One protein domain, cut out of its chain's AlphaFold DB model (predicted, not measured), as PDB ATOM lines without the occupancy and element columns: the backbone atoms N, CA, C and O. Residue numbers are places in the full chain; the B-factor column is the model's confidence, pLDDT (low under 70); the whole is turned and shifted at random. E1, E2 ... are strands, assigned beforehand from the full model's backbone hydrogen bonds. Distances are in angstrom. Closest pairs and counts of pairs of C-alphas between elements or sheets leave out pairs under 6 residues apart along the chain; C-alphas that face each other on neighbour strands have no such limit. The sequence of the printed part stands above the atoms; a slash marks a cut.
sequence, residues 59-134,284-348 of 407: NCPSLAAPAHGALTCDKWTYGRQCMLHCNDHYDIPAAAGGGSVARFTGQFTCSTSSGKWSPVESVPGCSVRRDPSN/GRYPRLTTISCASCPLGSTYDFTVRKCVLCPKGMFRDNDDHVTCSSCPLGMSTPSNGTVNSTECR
ATOM      1  N   ASN A  59     -30.024   1.495  33.951       88.94
ATOM      2  CA  ASN A  59     -31.060   2.514  33.867       88.94
ATOM      3  C   ASN A  59     -31.681   2.507  32.470       88.94
ATOM      4  O   ASN A  59     -30.967   2.400  31.477       88.94
ATOM      5  N   CYS A  60     -33.000   2.670  32.398       89.44
ATOM      6  CA  CYS A  60     -33.699   2.866  31.132       89.44
ATOM      7  C   CYS A  60     -33.609   4.343  30.720       89.44
ATOM      8  O   CYS A  60     -34.095   5.190  31.480       89.44
ATOM      9  N   PRO A  61     -33.026   4.669  29.549       90.69
ATOM     10  CA  PRO A  61     -33.024   6.028  29.017       90.69
ATOM     11  C   PRO A  61     -34.448   6.574  28.904       90.69
ATOM     12  O   PRO A  61     -35.385   5.817  28.637       90.69
ATOM     13  N   SER A  62     -34.622   7.881  29.097       89.38
ATOM     14  CA  SER A  62     -35.925   8.508  28.863       89.38
ATOM     15  C   SER A  62     -36.241   8.491  27.370       89.38
ATOM     16  O   SER A  62     -35.417   8.915  26.564       89.38
ATOM     17  N   LEU A  63     -37.434   8.023  27.012       91.06
ATOM     18  CA  LEU A  63     -37.942   8.116  25.648       91.06
ATOM     19  C   LEU A  63     -38.567   9.496  25.425       91.06
ATOM     20  O   LEU A  63     -39.258  10.014  26.303       91.06
ATOM     21  N   ALA A  64     -38.314  10.083  24.257       91.19
ATOM     22  CA  ALA A  64     -38.959  11.322  23.839       91.19
ATOM     23  C   ALA A  64     -40.405  11.057  23.393       91.19
ATOM     24  O   ALA A  64     -40.729   9.969  22.910       91.19
ATOM     25  N   ALA A  65     -41.266  12.067  23.546       90.19
ATOM     26  CA  ALA A  65     -42.614  12.012  23.000       90.19
ATOM     27  C   ALA A  65     -42.565  11.966  21.457       90.19
ATOM     28  O   ALA A  65     -41.722  12.634  20.852       90.19
ATOM     29  N   PRO A  66     -43.443  11.181  20.816       91.81
ATOM     30  CA  PRO A  66     -43.535  11.096  19.360       91.81
ATOM     31  C   PRO A  66     -44.101  12.393  18.760       91.81
ATOM     32  O   PRO A  66     -44.888  13.100  19.390       91.81
ATOM     33  N   ALA A  67     -43.799  12.655  17.488       90.50
ATOM     34  CA  ALA A  67     -44.587  13.610  16.713       90.50
ATOM     35  C   ALA A  67     -46.033  13.100  16.556       90.50
ATOM     36  O   ALA A  67     -46.247  11.906  16.333       90.50
ATOM     37  N   HIS A  68     -47.011  14.005  16.665       92.50
ATOM     38  CA  HIS A  68     -48.449  13.718  16.529       92.50
ATOM     39  C   HIS A  68     -48.991  12.641  17.488       92.50
ATOM     40  O   HIS A  68     -49.926  11.907  17.156       92.50
ATOM     41  N   GLY A  69     -48.421  12.553  18.690       93.06
ATOM     42  CA  GLY A  69     -48.883  11.626  19.714       93.06
ATOM     43  C   GLY A  69     -48.325  11.919  21.104       93.06
ATOM     44  O   GLY A  69     -47.702  12.950  21.352       93.06
ATOM     45  N   ALA A  70     -48.529  10.968  22.006       94.62
ATOM     46  CA  ALA A  70     -48.058  10.980  23.379       94.62
ATOM     47  C   ALA A  70     -47.505   9.604  23.774       94.62
ATOM     48  O   ALA A  70     -47.821   8.580  23.166       94.62
ATOM     49  N   LEU A  71     -46.677   9.581  24.818       94.06
ATOM     50  CA  LEU A  71     -46.103   8.361  25.371       94.06
ATOM     51  C   LEU A  71     -46.449   8.259  26.858       94.06
ATOM     52  O   LEU A  71     -46.095   9.140  27.641       94.06
ATOM     53  N   THR A  72     -47.097   7.167  27.251       94.19
ATOM     54  CA  THR A  72     -47.458   6.894  28.649       94.19
ATOM     55  C   THR A  72     -46.533   5.822  29.196       94.19
ATOM     56  O   THR A  72     -46.527   4.714  28.672       94.19
ATOM     57  N   CYS A  73     -45.753   6.120  30.236       93.25
ATOM     58  CA  CYS A  73     -44.746   5.202  30.774       93.25
ATOM     59  C   CYS A  73     -44.967   4.888  32.250       93.25
ATOM     60  O   CYS A  73     -45.136   5.804  33.051       93.25
ATOM     61  N   ASP A  74     -44.808   3.620  32.626       92.56
ATOM     62  CA  ASP A  74     -44.835   3.173  34.019       92.56
ATOM     63  C   ASP A  74     -43.730   2.139  34.318       92.56
ATOM     64  O   ASP A  74     -43.034   1.639  33.424       92.56
ATOM     65  N   LYS A  75     -43.503   1.855  35.601       90.12
ATOM     66  CA  LYS A  75     -42.602   0.800  36.070       90.12
ATOM     67  C   LYS A  75     -43.225  -0.564  35.779       90.12
ATOM     68  O   LYS A  75     -44.394  -0.803  36.052       90.12
ATOM     69  N   TRP A  76     -42.415  -1.486  35.270       83.75
ATOM     70  CA  TRP A  76     -42.851  -2.838  34.924       83.75
ATOM     71  C   TRP A  76     -41.878  -3.858  35.498       83.75
ATOM     72  O   TRP A  76     -40.786  -3.973  34.960       83.75
ATOM     73  N   THR A  77     -42.274  -4.572  36.566       79.25
ATOM     74  CA  THR A  77     -41.571  -5.670  37.292       79.25
ATOM     75  C   THR A  77     -40.036  -5.590  37.407       79.25
ATOM     76  O   THR A  77     -39.517  -5.447  38.509       79.25
ATOM     77  N   TYR A  78     -39.303  -5.672  36.297       81.12
ATOM     78  CA  TYR A  78     -37.842  -5.576  36.195       81.12
ATOM     79  C   TYR A  78     -37.400  -4.542  35.145       81.12
ATOM     80  O   TYR A  78     -36.515  -4.810  34.326       81.12
ATOM     81  N   GLY A  79     -38.062  -3.386  35.093       89.00
ATOM     82  CA  GLY A  79     -37.901  -2.446  33.992       89.00
ATOM     83  C   GLY A  79     -38.921  -1.313  33.942       89.00
ATOM     84  O   GLY A  79     -39.551  -0.952  34.940       89.00
ATOM     85  N   ARG A  80     -39.083  -0.748  32.747       92.62
ATOM     86  CA  ARG A  80     -40.126   0.229  32.414       92.62
ATOM     87  C   ARG A  80     -40.881  -0.223  31.175       92.62
ATOM     88  O   ARG A  80     -40.298  -0.825  30.272       92.62
ATOM     89  N   GLN A  81     -42.160   0.105  31.132       92.75
ATOM     90  CA  GLN A  81     -43.012  -0.103  29.974       92.75
ATOM     91  C   GLN A  81     -43.626   1.228  29.565       92.75
ATOM     92  O   GLN A  81     -44.084   1.980  30.421       92.75
ATOM     93  N   CYS A  82     -43.642   1.502  28.266       93.31
ATOM     94  CA  CYS A  82     -44.309   2.663  27.701       93.31
ATOM     95  C   CYS A  82     -45.307   2.251  26.620       93.31
ATOM     96  O   CYS A  82     -45.094   1.261  25.919       93.31
ATOM     97  N   MET A  83     -46.376   3.025  26.474       92.19
ATOM     98  CA  MET A  83     -47.396   2.869  25.445       92.19
ATOM     99  C   MET A  83     -47.463   4.137  24.595       92.19
ATOM    100  O   MET A  83     -47.600   5.240  25.124       92.19
ATOM    101  N   LEU A  84     -47.343   3.965  23.280       92.00
ATOM    102  CA  LEU A  84     -47.513   5.013  22.282       92.00
ATOM    103  C   LEU A  84     -49.000   5.236  21.993       92.00
ATOM    104  O   LEU A  84     -49.714   4.303  21.631       92.00
ATOM    105  N   HIS A  85     -49.434   6.486  22.094       92.25
ATOM    106  CA  HIS A  85     -50.773   6.939  21.743       92.25
ATOM    107  C   HIS A  85     -50.671   7.981  20.633       92.25
ATOM    108  O   HIS A  85     -49.880   8.911  20.743       92.25
ATOM    109  N   CYS A  86     -51.458   7.838  19.573       92.62
ATOM    110  CA  CYS A  86     -51.475   8.792  18.465       92.62
ATOM    111  C   CYS A  86     -52.696   9.705  18.552       92.62
ATOM    112  O   CYS A  86     -53.739   9.304  19.071       92.62
ATOM    113  N   ASN A  87     -52.548  10.926  18.043       93.88
ATOM    114  CA  ASN A  87     -53.648  11.876  17.916       93.88
ATOM    115  C   ASN A  87     -54.681  11.383  16.891       93.88
ATOM    116  O   ASN A  87     -54.411  10.471  16.106       93.88
ATOM    117  N   ASP A  88     -55.860  12.008  16.867       89.94
ATOM    118  CA  ASP A  88     -56.858  11.683  15.847       89.94
ATOM    119  C   ASP A  88     -56.313  11.922  14.430       89.94
ATOM    120  O   ASP A  88     -55.489  12.807  14.207       89.94
ATOM    121  N   HIS A  89     -56.756  11.095  13.482       88.44
ATOM    122  CA  HIS A  89     -56.237  10.970  12.112       88.44
ATOM    123  C   HIS A  89     -54.790  10.482  11.974       88.44
ATOM    124  O   HIS A  89     -54.309  10.340  10.850       88.44
ATOM    125  N   TYR A  90     -54.118  10.152  13.073       90.38
ATOM    126  CA  TYR A  90     -52.808   9.520  13.050       90.38
ATOM    127  C   TYR A  90     -52.885   8.096  13.573       90.38
ATOM    128  O   TYR A  90     -53.807   7.702  14.287       90.38
ATOM    129  N   ASP A  91     -51.898   7.302  13.191       88.88
ATOM    130  CA  ASP A  91     -51.812   5.919  13.576       88.88
ATOM    131  C   ASP A  91     -50.371   5.494  13.876       88.88
ATOM    132  O   ASP A  91     -49.406   6.011  13.322       88.88
ATOM    133  N   ILE A  92     -50.210   4.537  14.790       88.12
ATOM    134  CA  ILE A  92     -48.912   3.925  15.119       88.12
ATOM    135  C   ILE A  92     -48.246   3.366  13.844       88.12
ATOM    136  O   ILE A  92     -48.802   2.440  13.240       88.12
ATOM    137  N   PRO A  93     -47.061   3.854  13.440       85.12
ATOM    138  CA  PRO A  93     -46.373   3.380  12.246       85.12
ATOM    139  C   PRO A  93     -45.806   1.971  12.459       85.12
ATOM    140  O   PRO A  93     -45.679   1.478  13.585       85.12
ATOM    141  N   ALA A  94     -45.416   1.302  11.376       78.50
ATOM    142  CA  ALA A  94     -44.842  -0.031  11.480       78.50
ATOM    143  C   ALA A  94     -43.416   0.106  12.011       78.50
ATOM    144  O   ALA A  94     -42.530   0.598  11.322       78.50
ATOM    145  N   ALA A  95     -43.169  -0.318  13.247       68.38
ATOM    146  CA  ALA A  95     -41.812  -0.289  13.775       68.38
ATOM    147  C   ALA A  95     -40.934  -1.363  13.114       68.38
ATOM    148  O   ALA A  95     -41.374  -2.490  12.847       68.38
ATOM    149  N   ALA A  96     -39.660  -1.019  12.914       54.34
ATOM    150  CA  ALA A  96     -38.603  -1.966  12.591       54.34
ATOM    151  C   ALA A  96     -38.449  -2.947  13.764       54.34
ATOM    152  O   ALA A  96     -37.799  -2.653  14.753       54.34
ATOM    153  N   GLY A  97     -39.123  -4.093  13.703       48.94
ATOM    154  CA  GLY A  97     -39.150  -5.034  14.829       48.94
ATOM    155  C   GLY A  97     -40.458  -5.792  15.001       48.94
ATOM    156  O   GLY A  97     -40.503  -6.732  15.788       48.94
ATOM    157  N   GLY A  98     -41.495  -5.465  14.222       44.06
ATOM    158  CA  GLY A  98     -42.593  -6.402  13.995       44.06
ATOM    159  C   GLY A  98     -42.036  -7.661  13.331       44.06
ATOM    160  O   GLY A  98     -41.689  -7.653  12.148       44.06
ATOM    161  N   GLY A  99     -41.862  -8.730  14.106       40.22
ATOM    162  CA  GLY A  99     -41.559 -10.045  13.558       40.22
ATOM    163  C   GLY A  99     -42.649 -10.467  12.574       40.22
ATOM    164  O   GLY A  99     -43.757  -9.934  12.583       40.22
ATOM    165  N   SER A 100     -42.362 -11.481  11.767       43.28
ATOM    166  CA  SER A 100     -43.270 -12.074  10.773       43.28
ATOM    167  C   SER A 100     -44.626 -12.543  11.342       43.28
ATOM    168  O   SER A 100     -45.488 -12.960  10.576       43.28
ATOM    169  N   VAL A 101     -44.802 -12.505  12.672       42.09
ATOM    170  CA  VAL A 101     -45.910 -13.114  13.421       42.09
ATOM    171  C   VAL A 101     -46.647 -12.123  14.348       42.09
ATOM    172  O   VAL A 101     -47.785 -12.394  14.714       42.09
ATOM    173  N   ALA A 102     -46.092 -10.947  14.689       50.97
ATOM    174  CA  ALA A 102     -46.789  -9.964  15.535       50.97
ATOM    175  C   ALA A 102     -46.479  -8.515  15.123       50.97
ATOM    176  O   ALA A 102     -45.325  -8.083  15.112       50.97
ATOM    177  N   ARG A 103     -47.532  -7.767  14.771       65.44
ATOM    178  CA  ARG A 103     -47.462  -6.345  14.406       65.44
ATOM    179  C   ARG A 103     -47.152  -5.505  15.648       65.44
ATOM    180  O   ARG A 103     -47.684  -5.774  16.719       65.44
ATOM    181  N   PHE A 104     -46.318  -4.480  15.490       76.75
ATOM    182  CA  PHE A 104     -46.021  -3.527  16.557       76.75
ATOM    183  C   PHE A 104     -47.292  -2.782  16.991       76.75
ATOM    184  O   PHE A 104     -47.966  -2.175  16.161       76.75
ATOM    185  N   THR A 105     -47.607  -2.834  18.283       79.19
ATOM    186  CA  THR A 105     -48.823  -2.257  18.884       79.19
ATOM    187  C   THR A 105     -48.572  -0.938  19.615       79.19
ATOM    188  O   THR A 105     -49.455  -0.461  20.317       79.19
ATOM    189  N   GLY A 106     -47.377  -0.347  19.487       85.88
ATOM    190  CA  GLY A 106     -47.010   0.865  20.229       85.88
ATOM    191  C   GLY A 106     -46.403   0.607  21.610       85.88
ATOM    192  O   GLY A 106     -46.064   1.561  22.306       85.88
ATOM    193  N   GLN A 107     -46.246  -0.655  22.017       89.50
ATOM    194  CA  GLN A 107     -45.670  -1.008  23.314       89.50
ATOM    195  C   GLN A 107     -44.137  -1.038  23.264       89.50
ATOM    196  O   GLN A 107     -43.541  -1.777  22.480       89.50
ATOM    197  N   PHE A 108     -43.509  -0.296  24.172       90.31
ATOM    198  CA  PHE A 108     -42.071  -0.307  24.414       90.31
ATOM    199  C   PHE A 108     -41.777  -0.917  25.773       90.31
ATOM    200  O   PHE A 108     -42.431  -0.598  26.765       90.31
ATOM    201  N   THR A 109     -40.756  -1.763  25.838       91.44
ATOM    202  CA  THR A 109     -40.293  -2.349  27.099       91.44
ATOM    203  C   THR A 109     -38.791  -2.179  27.228       91.44
ATOM    204  O   THR A 109     -38.048  -2.426  26.282       91.44
ATOM    205  N   CYS A 110     -38.337  -1.746  28.397       91.75
ATOM    206  CA  CYS A 110     -36.927  -1.712  28.749       91.75
ATOM    207  C   CYS A 110     -36.714  -2.559  29.990       91.75
ATOM    208  O   CYS A 110     -37.344  -2.324  31.018       91.75
ATOM    209  N   SER A 111     -35.819  -3.541  29.895       88.81
ATOM    210  CA  SER A 111     -35.410  -4.349  31.040       88.81
ATOM    211  C   SER A 111     -34.233  -3.695  31.750       88.81
ATOM    212  O   SER A 111     -33.265  -3.301  31.105       88.81
ATOM    213  N   THR A 112     -34.230  -3.698  33.084       87.75
ATOM    214  CA  THR A 112     -33.061  -3.302  33.882       87.75
ATOM    215  C   THR A 112     -31.849  -4.208  33.657       87.75
ATOM    216  O   THR A 112     -30.747  -3.861  34.069       87.75
ATOM    217  N   SER A 113     -32.029  -5.371  33.020       85.88
ATOM    218  CA  SER A 113     -30.928  -6.262  32.644       85.88
ATOM    219  C   SER A 113     -30.125  -5.757  31.459       85.88
ATOM    220  O   SER A 113     -28.914  -5.939  31.460       85.88
ATOM    221  N   SER A 114     -30.750  -5.089  30.489       86.44
ATOM    222  CA  SER A 114     -30.079  -4.548  29.300       86.44
ATOM    223  C   SER A 114     -29.952  -3.029  29.323       86.44
ATOM    224  O   SER A 114     -29.017  -2.499  28.736       86.44
ATOM    225  N   GLY A 115     -30.886  -2.324  29.971       87.88
ATOM    226  CA  GLY A 115     -31.026  -0.870  29.858       87.88
ATOM    227  C   GLY A 115     -31.482  -0.410  28.471       87.88
ATOM    228  O   GLY A 115     -31.463   0.784  28.193       87.88
ATOM    229  N   LYS A 116     -31.872  -1.343  27.594       89.44
ATOM    230  CA  LYS A 116     -32.235  -1.073  26.200       89.44
ATOM    231  C   LYS A 116     -33.726  -1.243  25.982       89.44
ATOM    232  O   LYS A 116     -34.327  -2.177  26.518       89.44
ATOM    233  N   TRP A 117     -34.291  -0.361  25.168       89.56
ATOM    234  CA  TRP A 117     -35.685  -0.432  24.755       89.56
ATOM    235  C   TRP A 117     -35.873  -1.431  23.613       89.56
ATOM    236  O   TRP A 117     -35.058  -1.534  22.700       89.56
ATOM    237  N   SER A 118     -36.972  -2.171  23.689       86.56
ATOM    238  CA  SER A 118     -37.463  -3.100  22.678       86.56
ATOM    239  C   SER A 118     -38.879  -2.673  22.270       86.56
ATOM    240  O   SER A 118     -39.647  -2.272  23.154       86.56
ATOM    241  N   PRO A 119     -39.255  -2.752  20.979       81.69
ATOM    242  CA  PRO A 119     -38.495  -3.356  19.874       81.69
ATOM    243  C   PRO A 119     -37.396  -2.468  19.270       81.69
ATOM    244  O   PRO A 119     -36.501  -2.989  18.612       81.69
ATOM    245  N   VAL A 120     -37.444  -1.156  19.498       82.44
ATOM    246  CA  VAL A 120     -36.451  -0.181  19.016       82.44
ATOM    247  C   VAL A 120     -36.096   0.811  20.123       82.44
ATOM    248  O   VAL A 120     -36.870   1.002  21.061       82.44
ATOM    249  N   GLU A 121     -34.930   1.450  20.002       84.75
ATOM    250  CA  GLU A 121     -34.411   2.392  21.007       84.75
ATOM    251  C   GLU A 121     -34.970   3.822  20.886       84.75
ATOM    252  O   GLU A 121     -34.782   4.630  21.793       84.75
ATOM    253  N   SER A 122     -35.704   4.124  19.810       85.62
ATOM    254  CA  SER A 122     -36.348   5.417  19.575       85.62
ATOM    255  C   SER A 122     -37.844   5.263  19.303       85.62
ATOM    256  O   SER A 122     -38.286   4.305  18.669       85.62
ATOM    257  N   VAL A 123     -38.643   6.218  19.781       88.06
ATOM    258  CA  VAL A 123     -40.087   6.240  19.513       88.06
ATOM    259  C   VAL A 123     -40.315   6.892  18.148       88.06
ATOM    260  O   VAL A 123     -39.937   8.051  17.974       88.06
ATOM    261  N   PRO A 124     -40.911   6.189  17.169       87.44
ATOM    262  CA  PRO A 124     -41.232   6.796  15.890       87.44
ATOM    263  C   PRO A 124     -42.421   7.754  16.040       87.44
ATOM    264  O   PRO A 124     -43.307   7.536  16.869       87.44
ATOM    265  N   GLY A 125     -42.459   8.802  15.213       88.31
ATOM    266  CA  GLY A 125     -43.632   9.673  15.099       88.31
ATOM    267  C   GLY A 125     -44.850   8.913  14.569       88.31
ATOM    268  O   GLY A 125     -44.697   7.966  13.797       88.31
ATOM    269  N   CYS A 126     -46.049   9.311  14.982       90.50
ATOM    270  CA  CYS A 126     -47.282   8.727  14.464       90.50
ATOM    271  C   CYS A 126     -47.462   9.080  12.982       90.50
ATOM    272  O   CYS A 126     -47.203  10.218  12.595       90.50
ATOM    273  N   SER A 127     -47.905   8.119  12.165       88.94
ATOM    274  CA  SER A 127     -48.092   8.321  10.726       88.94
ATOM    275  C   SER A 127     -49.532   8.655  10.374       88.94
ATOM    276  O   SER A 127     -50.464   8.241  11.061       88.94
ATOM    277  N   VAL A 128     -49.739   9.418   9.302       90.25
ATOM    278  CA  VAL A 128     -51.094   9.786   8.859       90.25
ATOM    279  C   VAL A 128     -51.919   8.533   8.538       90.25
ATOM    280  O   VAL A 128     -51.515   7.687   7.733       90.25
ATOM    281  N   ARG A 129     -53.106   8.432   9.145       90.00
ATOM    282  CA  ARG A 129     -54.079   7.366   8.897       90.00
ATOM    283  C   ARG A 129     -54.705   7.566   7.518       90.00
ATOM    284  O   ARG A 129     -55.275   8.619   7.232       90.00
ATOM    285  N   ARG A 130     -54.629   6.544   6.666       90.44
ATOM    286  CA  ARG A 130     -55.267   6.513   5.342       90.44
ATOM    287  C   ARG A 130     -56.269   5.370   5.259       90.44
ATOM    288  O   ARG A 130     -56.097   4.341   5.915       90.44
ATOM    289  N   ASP A 131     -57.286   5.543   4.429       90.38
ATOM    290  CA  ASP A 131     -58.229   4.470   4.140       90.38
ATOM    291  C   ASP A 131     -57.579   3.390   3.255       90.38
ATOM    292  O   ASP A 131     -56.684   3.693   2.455       90.38
ATOM    293  N   PRO A 132     -57.989   2.119   3.394       92.19
ATOM    294  CA  PRO A 132     -57.576   1.058   2.486       92.19
ATOM    295  C   PRO A 132     -57.943   1.339   1.031       92.19
ATOM    296  O   PRO A 132     -58.908   2.033   0.733       92.19
ATOM    297  N   SER A 133     -57.184   0.752   0.106       90.75
ATOM    298  CA  SER A 133     -57.518   0.812  -1.317       90.75
ATOM    299  C   SER A 133     -58.629  -0.178  -1.655       90.75
ATOM    300  O   SER A 133     -59.563   0.152  -2.383       90.75
ATOM    301  N   ASN A 134     -58.536  -1.395  -1.112       89.12
ATOM    302  CA  ASN A 134     -59.473  -2.483  -1.376       89.12
ATOM    303  C   ASN A 134     -59.600  -3.414  -0.163       89.12
ATOM    304  O   ASN A 134     -58.642  -3.594   0.592       89.12
ATOM    305  N   GLY A 284     -46.448   0.599  -0.724       80.25
ATOM    306  CA  GLY A 284     -45.568   1.284   0.227       80.25
ATOM    307  C   GLY A 284     -46.215   1.611   1.582       80.25
ATOM    308  O   GLY A 284     -45.515   1.989   2.522       80.25
ATOM    309  N   ARG A 285     -47.526   1.384   1.732       86.69
ATOM    310  CA  ARG A 285     -48.234   1.410   3.023       86.69
ATOM    311  C   ARG A 285     -48.538  -0.010   3.493       86.69
ATOM    312  O   ARG A 285     -48.643  -0.938   2.689       86.69
ATOM    313  N   TYR A 286     -48.715  -0.186   4.799       83.94
ATOM    314  CA  TYR A 286     -49.033  -1.490   5.384       83.94
ATOM    315  C   TYR A 286     -50.395  -1.470   6.101       83.94
ATOM    316  O   TYR A 286     -50.813  -0.436   6.633       83.94
ATOM    317  N   PRO A 287     -51.101  -2.618   6.138       86.75
ATOM    318  CA  PRO A 287     -52.428  -2.702   6.730       86.75
ATOM    319  C   PRO A 287     -52.386  -2.801   8.257       86.75
ATOM    320  O   PRO A 287     -51.686  -3.646   8.839       86.75
ATOM    321  N   ARG A 288     -53.218  -1.978   8.894       85.50
ATOM    322  CA  ARG A 288     -53.507  -1.943  10.326       85.50
ATOM    323  C   ARG A 288     -54.867  -2.591  10.587       85.50
ATOM    324  O   ARG A 288     -55.906  -1.951  10.499       85.50
ATOM    325  N   LEU A 289     -54.856  -3.875  10.940       81.62
ATOM    326  CA  LEU A 289     -56.090  -4.643  11.170       81.62
ATOM    327  C   LEU A 289     -56.835  -4.251  12.456       81.62
ATOM    328  O   LEU A 289     -58.013  -4.543  12.582       81.62
ATOM    329  N   THR A 290     -56.167  -3.601  13.412       80.62
ATOM    330  CA  THR A 290     -56.801  -3.149  14.663       80.62
ATOM    331  C   THR A 290     -57.704  -1.939  14.453       80.62
ATOM    332  O   THR A 290     -58.743  -1.830  15.090       80.62
ATOM    333  N   THR A 291     -57.301  -1.034  13.565       83.31
ATOM    334  CA  THR A 291     -58.002   0.218  13.255       83.31
ATOM    335  C   THR A 291     -58.695   0.184  11.892       83.31
ATOM    336  O   THR A 291     -59.343   1.157  11.526       83.31
ATOM    337  N   ILE A 292     -58.578  -0.930  11.154       87.44
ATOM    338  CA  ILE A 292     -59.034  -1.092   9.763       87.44
ATOM    339  C   ILE A 292     -58.594   0.110   8.916       87.44
ATOM    340  O   ILE A 292     -59.389   0.827   8.314       87.44
ATOM    341  N   SER A 293     -57.290   0.362   8.921       88.94
ATOM    342  CA  SER A 293     -56.689   1.504   8.243       88.94
ATOM    343  C   SER A 293     -55.373   1.118   7.575       88.94
ATOM    344  O   SER A 293     -54.858   0.001   7.714       88.94
ATOM    345  N   CYS A 294     -54.812   2.064   6.840       89.31
ATOM    346  CA  CYS A 294     -53.479   2.002   6.282       89.31
ATOM    347  C   CYS A 294     -52.595   3.039   6.954       89.31
ATOM    348  O   CYS A 294     -52.983   4.193   7.136       89.31
ATOM    349  N   ALA A 295     -51.386   2.615   7.292       87.88
ATOM    350  CA  ALA A 295     -50.371   3.467   7.883       87.88
ATOM    351  C   ALA A 295     -49.066   3.338   7.093       87.88
ATOM    352  O   ALA A 295     -48.808   2.325   6.431       87.88
ATOM    353  N   SER A 296     -48.248   4.385   7.146       88.12
ATOM    354  CA  SER A 296     -46.903   4.380   6.569       88.12
ATOM    355  C   SER A 296     -45.881   3.899   7.594       88.12
ATOM    356  O   SER A 296     -46.072   4.042   8.807       88.12
ATOM    357  N   CYS A 297     -44.768   3.344   7.110       87.75
ATOM    358  CA  CYS A 297     -43.566   3.179   7.929       87.75
ATOM    359  C   CYS A 297     -43.120   4.531   8.512       87.75
ATOM    360  O   CYS A 297     -43.481   5.553   7.933       87.75
ATOM    361  N   PRO A 298     -42.318   4.581   9.585       87.06
ATOM    362  CA  PRO A 298     -41.761   5.831  10.094       87.06
ATOM    363  C   PRO A 298     -41.020   6.618   9.005       87.06
ATOM    364  O   PRO A 298     -40.516   6.029   8.041       87.06
ATOM    365  N   LEU A 299     -40.922   7.937   9.163       88.25
ATOM    366  CA  LEU A 299     -40.073   8.765   8.305       88.25
ATOM    367  C   LEU A 299     -38.628   8.230   8.272       88.25
ATOM    368  O   LEU A 299     -38.174   7.563   9.203       88.25
ATOM    369  N   GLY A 300     -37.930   8.463   7.162       90.06
ATOM    370  CA  GLY A 300     -36.616   7.877   6.883       90.06
ATOM    371  C   GLY A 300     -36.631   6.371   6.583       90.06
ATOM    372  O   GLY A 300     -35.575   5.760   6.469       90.06
ATOM    373  N   SER A 301     -37.792   5.731   6.436       89.44
ATOM    374  CA  SER A 301     -37.891   4.306   6.081       89.44
ATOM    375  C   SER A 301     -38.949   4.054   5.009       89.44
ATOM    376  O   SER A 301     -39.715   4.947   4.681       89.44
ATOM    377  N   THR A 302     -39.020   2.860   4.433       88.25
ATOM    378  CA  THR A 302     -40.057   2.463   3.466       88.25
ATOM    379  C   THR A 302     -40.526   1.039   3.743       88.25
ATOM    380  O   THR A 302     -39.800   0.256   4.357       88.25
ATOM    381  N   TYR A 303     -41.753   0.701   3.345       86.06
ATOM    382  CA  TYR A 303     -42.280  -0.648   3.518       86.06
ATOM    383  C   TYR A 303     -41.812  -1.559   2.385       86.06
ATOM    384  O   TYR A 303     -42.170  -1.356   1.226       86.06
ATOM    385  N   ASP A 304     -41.068  -2.604   2.732       84.44
ATOM    386  CA  ASP A 304     -40.691  -3.652   1.793       84.44
ATOM    387  C   ASP A 304     -41.665  -4.833   1.915       84.44
ATOM    388  O   ASP A 304     -41.750  -5.504   2.952       84.44
ATOM    389  N   PHE A 305     -42.416  -5.089   0.840       77.00
ATOM    390  CA  PHE A 305     -43.411  -6.162   0.765       77.00
ATOM    391  C   PHE A 305     -42.801  -7.569   0.744       77.00
ATOM    392  O   PHE A 305     -43.484  -8.516   1.140       77.00
ATOM    393  N   THR A 306     -41.545  -7.718   0.309       80.88
ATOM    394  CA  THR A 306     -40.860  -9.018   0.225       80.88
ATOM    395  C   THR A 306     -40.475  -9.512   1.615       80.88
ATOM    396  O   THR A 306     -40.804 -10.635   1.997       80.88
ATOM    397  N   VAL A 307     -39.874  -8.635   2.424       77.00
ATOM    398  CA  VAL A 307     -39.509  -8.922   3.820       77.00
ATOM    399  C   VAL A 307     -40.619  -8.580   4.817       77.00
ATOM    400  O   VAL A 307     -40.491  -8.889   6.003       77.00
ATOM    401  N   ARG A 308     -41.718  -7.966   4.348       78.06
ATOM    402  CA  ARG A 308     -42.884  -7.505   5.129       78.06
ATOM    403  C   ARG A 308     -42.504  -6.619   6.319       78.06
ATOM    404  O   ARG A 308     -43.124  -6.702   7.381       78.06
ATOM    405  N   LYS A 309     -41.486  -5.775   6.152       81.50
ATOM    406  CA  LYS A 309     -40.907  -4.933   7.209       81.50
ATOM    407  C   LYS A 309     -40.575  -3.544   6.682       81.50
ATOM    408  O   LYS A 309     -40.344  -3.359   5.493       81.50
ATOM    409  N   CYS A 310     -40.517  -2.581   7.597       84.81
ATOM    410  CA  CYS A 310     -39.976  -1.265   7.290       84.81
ATOM    411  C   CYS A 310     -38.453  -1.337   7.228       84.81
ATOM    412  O   CYS A 310     -37.810  -1.755   8.195       84.81
ATOM    413  N   VAL A 311     -37.897  -0.935   6.091       87.31
ATOM    414  CA  VAL A 311     -36.460  -0.861   5.838       87.31
ATOM    415  C   VAL A 311     -36.035   0.601   5.818       87.31
ATOM    416  O   VAL A 311     -36.739   1.450   5.275       87.31
ATOM    417  N   LEU A 312     -34.910   0.919   6.456       90.62
ATOM    418  CA  LEU A 312     -34.393   2.286   6.482       90.62
ATOM    419  C   LEU A 312     -33.987   2.726   5.073       90.62
ATOM    420  O   LEU A 312     -33.430   1.927   4.317       90.62
ATOM    421  N   CYS A 313     -34.217   3.997   4.748       93.06
ATOM    422  CA  CYS A 313     -33.714   4.585   3.515       93.06
ATOM    423  C   CYS A 313     -32.183   4.466   3.492       93.06
ATOM    424  O   CYS A 313     -31.537   4.791   4.494       93.06
ATOM    425  N   PRO A 314     -31.588   3.957   2.403       95.06
ATOM    426  CA  PRO A 314     -30.141   3.823   2.306       95.06
ATOM    427  C   PRO A 314     -29.468   5.200   2.240       95.06
ATOM    428  O   PRO A 314     -30.104   6.187   1.869       95.06
ATOM    429  N   LYS A 315     -28.172   5.263   2.574       94.12
ATOM    430  CA  LYS A 315     -27.371   6.485   2.415       94.12
ATOM    431  C   LYS A 315     -27.546   7.089   1.019       94.12
ATOM    432  O   LYS A 315     -27.512   6.375   0.018       94.12
ATOM    433  N   GLY A 316     -27.696   8.409   0.975       94.94
ATOM    434  CA  GLY A 316     -27.993   9.153  -0.250       94.94
ATOM    435  C   GLY A 316     -29.485   9.247  -0.568       94.94
ATOM    436  O   GLY A 316     -29.849   9.854  -1.571       94.94
ATOM    437  N   MET A 317     -30.349   8.686   0.283       96.12
ATOM    438  CA  MET A 317     -31.796   8.825   0.193       96.12
ATOM    439  C   MET A 317     -32.398   9.218   1.543       96.12
ATOM    440  O   MET A 317     -31.861   8.894   2.604       96.12
ATOM    441  N   PHE A 318     -33.548   9.877   1.501       94.81
ATOM    442  CA  PHE A 318     -34.274  10.347   2.676       94.81
ATOM    443  C   PHE A 318     -35.786  10.176   2.501       94.81
ATOM    444  O   PHE A 318     -36.275   9.900   1.401       94.81
ATOM    445  N   ARG A 319     -36.546  10.336   3.587       92.94
ATOM    446  CA  ARG A 319     -38.011  10.443   3.521       92.94
ATOM    447  C   ARG A 319     -38.524  11.329   4.651       92.94
ATOM    448  O   ARG A 319     -38.543  10.890   5.799       92.94
ATOM    449  N   ASP A 320     -38.965  12.534   4.311       91.50
ATOM    450  CA  ASP A 320     -39.391  13.587   5.246       91.50
ATOM    451  C   ASP A 320     -40.911  13.776   5.322       91.50
ATOM    452  O   ASP A 320     -41.399  14.383   6.271       91.50
ATOM    453  N   ASN A 321     -41.668  13.231   4.366       86.81
ATOM    454  CA  ASN A 321     -43.127  13.341   4.319       86.81
ATOM    455  C   ASN A 321     -43.809  11.956   4.341       86.81
ATOM    456  O   ASN A 321     -43.297  10.973   3.800       86.81
ATOM    457  N   ASP A 322     -44.985  11.888   4.965       80.94
ATOM    458  CA  ASP A 322     -45.876  10.724   5.027       80.94
ATOM    459  C   ASP A 322     -46.727  10.506   3.765       80.94
ATOM    460  O   ASP A 322     -47.291   9.418   3.569       80.94
ATOM    461  N   ASP A 323     -46.826  11.515   2.901       81.00
ATOM    462  CA  ASP A 323     -47.434  11.368   1.578       81.00
ATOM    463  C   ASP A 323     -46.543  10.543   0.646       81.00
ATOM    464  O   ASP A 323     -47.042   9.738  -0.142       81.00
ATOM    465  N   HIS A 324     -45.223  10.663   0.800       81.88
ATOM    466  CA  HIS A 324     -44.265   9.829   0.090       81.88
ATOM    467  C   HIS A 324     -44.102   8.483   0.796       81.88
ATOM    468  O   HIS A 324     -43.747   8.390   1.970       81.88
ATOM    469  N   VAL A 325     -44.352   7.412   0.049       83.62
ATOM    470  CA  VAL A 325     -44.242   6.027   0.529       83.62
ATOM    471  C   VAL A 325     -42.893   5.391   0.187       83.62
ATOM    472  O   VAL A 325     -42.556   4.338   0.720       83.62
ATOM    473  N   THR A 326     -42.101   6.034  -0.673       89.56
ATOM    474  CA  THR A 326     -40.758   5.618  -1.094       89.56
ATOM    475  C   THR A 326     -39.703   6.632  -0.658       89.56
ATOM    476  O   THR A 326     -40.006   7.796  -0.399       89.56
ATOM    477  N   CYS A 327     -38.449   6.186  -0.562       93.12
ATOM    478  CA  CYS A 327     -37.324   7.072  -0.280       93.12
ATOM    479  C   CYS A 327     -37.022   7.948  -1.503       93.12
ATOM    480  O   CYS A 327     -36.982   7.451  -2.629       93.12
ATOM    481  N   SER A 328     -36.777   9.231  -1.263       94.75
ATOM    482  CA  SER A 328     -36.350  10.200  -2.270       94.75
ATOM    483  C   SER A 328     -34.828  10.284  -2.303       94.75
ATOM    484  O   SER A 328     -34.185  10.267  -1.255       94.75
ATOM    485  N   SER A 329     -34.240  10.364  -3.495       95.75
ATOM    486  CA  SER A 329     -32.790  10.526  -3.651       95.75
ATOM    487  C   SER A 329     -32.351  11.948  -3.319       95.75
ATOM    488  O   SER A 329     -33.043  12.911  -3.655       95.75
ATOM    489  N   CYS A 330     -31.170  12.092  -2.720       95.94
ATOM    490  CA  CYS A 330     -30.520  13.390  -2.607       95.94
ATOM    491  C   CYS A 330     -30.205  13.981  -3.996       95.94
ATOM    492  O   CYS A 330     -30.003  13.231  -4.959       95.94
ATOM    493  N   PRO A 331     -30.116  15.320  -4.107       95.88
ATOM    494  CA  PRO A 331     -29.638  15.985  -5.316       95.88
ATOM    495  C   PRO A 331     -28.236  15.520  -5.739       95.88
ATOM    496  O   PRO A 331     -27.461  14.988  -4.941       95.88
ATOM    497  N   LEU A 332     -27.891  15.760  -7.007       94.12
ATOM    498  CA  LEU A 332     -26.588  15.386  -7.565       94.12
ATOM    499  C   LEU A 332     -25.431  15.968  -6.736       94.12
ATOM    500  O   LEU A 332     -25.416  17.152  -6.412       94.12
ATOM    501  N   GLY A 333     -24.446  15.123  -6.418       93.19
ATOM    502  CA  GLY A 333     -23.275  15.510  -5.625       93.19
ATOM    503  C   GLY A 333     -23.524  15.613  -4.117       93.19
ATOM    504  O   GLY A 333     -22.626  16.031  -3.390       93.19
ATOM    505  N   MET A 334     -24.705  15.220  -3.632       96.38
ATOM    506  CA  MET A 334     -25.048  15.222  -2.212       96.38
ATOM    507  C   MET A 334     -25.359  13.813  -1.711       96.38
ATOM    508  O   MET A 334     -25.729  12.923  -2.476       96.38
ATOM    509  N   SER A 335     -25.207  13.603  -0.408       96.25
ATOM    510  CA  SER A 335     -25.571  12.352   0.252       96.25
ATOM    511  C   SER A 335     -26.020  12.612   1.688       96.25
ATOM    512  O   SER A 335     -25.918  13.731   2.191       96.25
ATOM    513  N   THR A 336     -26.550  11.581   2.338       96.38
ATOM    514  CA  THR A 336     -27.046  11.650   3.713       96.38
ATOM    515  C   THR A 336     -26.012  11.122   4.715       96.38
ATOM    516  O   THR A 336     -25.202  10.250   4.369       96.38
ATOM    517  N   PRO A 337     -26.026  11.603   5.974       93.81
ATOM    518  CA  PRO A 337     -25.040  11.203   6.983       93.81
ATOM    519  C   PRO A 337     -25.133   9.712   7.325       93.81
ATOM    520  O   PRO A 337     -24.122   9.027   7.524       93.81
ATOM    521  N   SER A 338     -26.349   9.166   7.337       93.50
ATOM    522  CA  SER A 338     -26.628   7.781   7.700       93.50
ATOM    523  C   SER A 338     -27.773   7.191   6.880       93.50
ATOM    524  O   SER A 338     -28.471   7.884   6.141       93.50
ATOM    525  N   ASN A 339     -27.973   5.881   7.021       93.88
ATOM    526  CA  ASN A 339     -29.248   5.279   6.647       93.88
ATOM    527  C   ASN A 339     -30.342   5.839   7.563       93.88
ATOM    528  O   ASN A 339     -30.069   6.202   8.710       93.88
ATOM    529  N   GLY A 340     -31.582   5.853   7.093       91.75
ATOM    530  CA  GLY A 340     -32.706   6.294   7.910       91.75
ATOM    531  C   GLY A 340     -32.887   7.807   7.976       91.75
ATOM    532  O   GLY A 340     -33.629   8.275   8.833       91.75
ATOM    533  N   THR A 341     -32.199   8.575   7.127       93.62
ATOM    534  CA  THR A 341     -32.291  10.035   7.142       93.62
ATOM    535  C   THR A 341     -33.716  10.489   6.850       93.62
ATOM    536  O   THR A 341     -34.339  10.078   5.870       93.62
ATOM    537  N   VAL A 342     -34.234  11.327   7.744       91.88
ATOM    538  CA  VAL A 342     -35.598  11.845   7.665       91.88
ATOM    539  C   VAL A 342     -35.611  13.079   6.779       91.88
ATOM    540  O   VAL A 342     -36.231  13.055   5.724       91.88
ATOM    541  N   ASN A 343     -34.879  14.122   7.166       92.88
ATOM    542  CA  ASN A 343     -34.996  15.440   6.556       92.88
ATOM    543  C   ASN A 343     -34.191  15.565   5.259       92.88
ATOM    544  O   ASN A 343     -32.993  15.283   5.235       92.88
ATOM    545  N   SER A 344     -34.814  16.110   4.211       93.56
ATOM    546  CA  SER A 344     -34.136  16.509   2.966       93.56
ATOM    547  C   SER A 344     -32.951  17.454   3.197       93.56
ATOM    548  O   SER A 344     -31.948  17.376   2.490       93.56
ATOM    549  N   THR A 345     -33.016  18.310   4.219       93.75
ATOM    550  CA  THR A 345     -31.944  19.256   4.580       93.75
ATOM    551  C   THR A 345     -30.661  18.582   5.074       93.75
ATOM    552  O   THR A 345     -29.632  19.237   5.218       93.75
ATOM    553  N   GLU A 346     -30.702  17.282   5.373       94.12
ATOM    554  CA  GLU A 346     -29.519  16.492   5.727       94.12
ATOM    555  C   GLU A 346     -28.785  15.931   4.503       94.12
ATOM    556  O   GLU A 346     -27.708  15.355   4.658       94.12
ATOM    557  N   CYS A 347     -29.314  16.126   3.290       95.81
ATOM    558  CA  CYS A 347     -28.530  15.955   2.076       95.81
ATOM    559  C   CYS A 347     -27.458  17.045   2.031       95.81
ATOM    560  O   CYS A 347     -27.753  18.213   1.775       95.81
ATOM    561  N   ARG A 348     -26.204  16.668   2.285       96.12
ATOM    562  CA  ARG A 348     -25.051  17.579   2.255       96.12
ATOM    563  C   ARG A 348     -24.094  17.195   1.131       96.12
ATOM    564  O   ARG A 348     -24.095  16.029   0.725       96.12
TER     565      ARG A 348
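This is residues 59 to 134 and 284 to 348 of the 407 residues of the protein "Signal peptide, CUB and EGF-like domain-containing protein 3" of Mizuhopecten yessoensis (UniProt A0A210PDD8). Little regular structure is present: loops join small antiparallel pieces in a V, with sheet E1 - E2 - E3 in one arm, hairpin E6 and E7 and looped residues 313 to 348 in the other, and hairpin E4 and E5 near the foot. The printed part has 141 residues, 37 of them in seven named strands, E1 to E7 in order, with no named helix: all strand. E1 E2 E3 make a meander, each strand the antiparallel neighbour of the one before. The whole is compact, radius of gyration of the C-alphas 15.7 A, spanning 51 by 38 by 28 A.

E1, residues 69 to 76, and E2, residues 79 to 86, form a hairpin, with N 70 and O 85 within hydrogen-bond range at 2.8 A. E2 and E3, residues 107 to 111, form another, with N 80 and O 110 at 2.9 A. In hairpin E4, residues 285 to 288, and E5, residues 293 to 296, N 288 and O 293 are 2.8 A apart. In hairpin E6, residues 301 to 304, and E7, residues 309 to 312, N 302 and O 311 are 2.8 A apart. E3 and E4 are apart.

E1 begins at C-alpha 69, (-48.883, 11.626, 19.714), and measures 21.8 A; E2 measures 23.5 A. E7 ends at C-alpha 312, (-34.393, 2.286, 6.482).

Residues 135 to 283 are not printed; C-alphas 134 and 284 are 14.5 A apart. The link E2 to E3 is long, 20 residues. Residues 95 to 103 have pLDDT under 70.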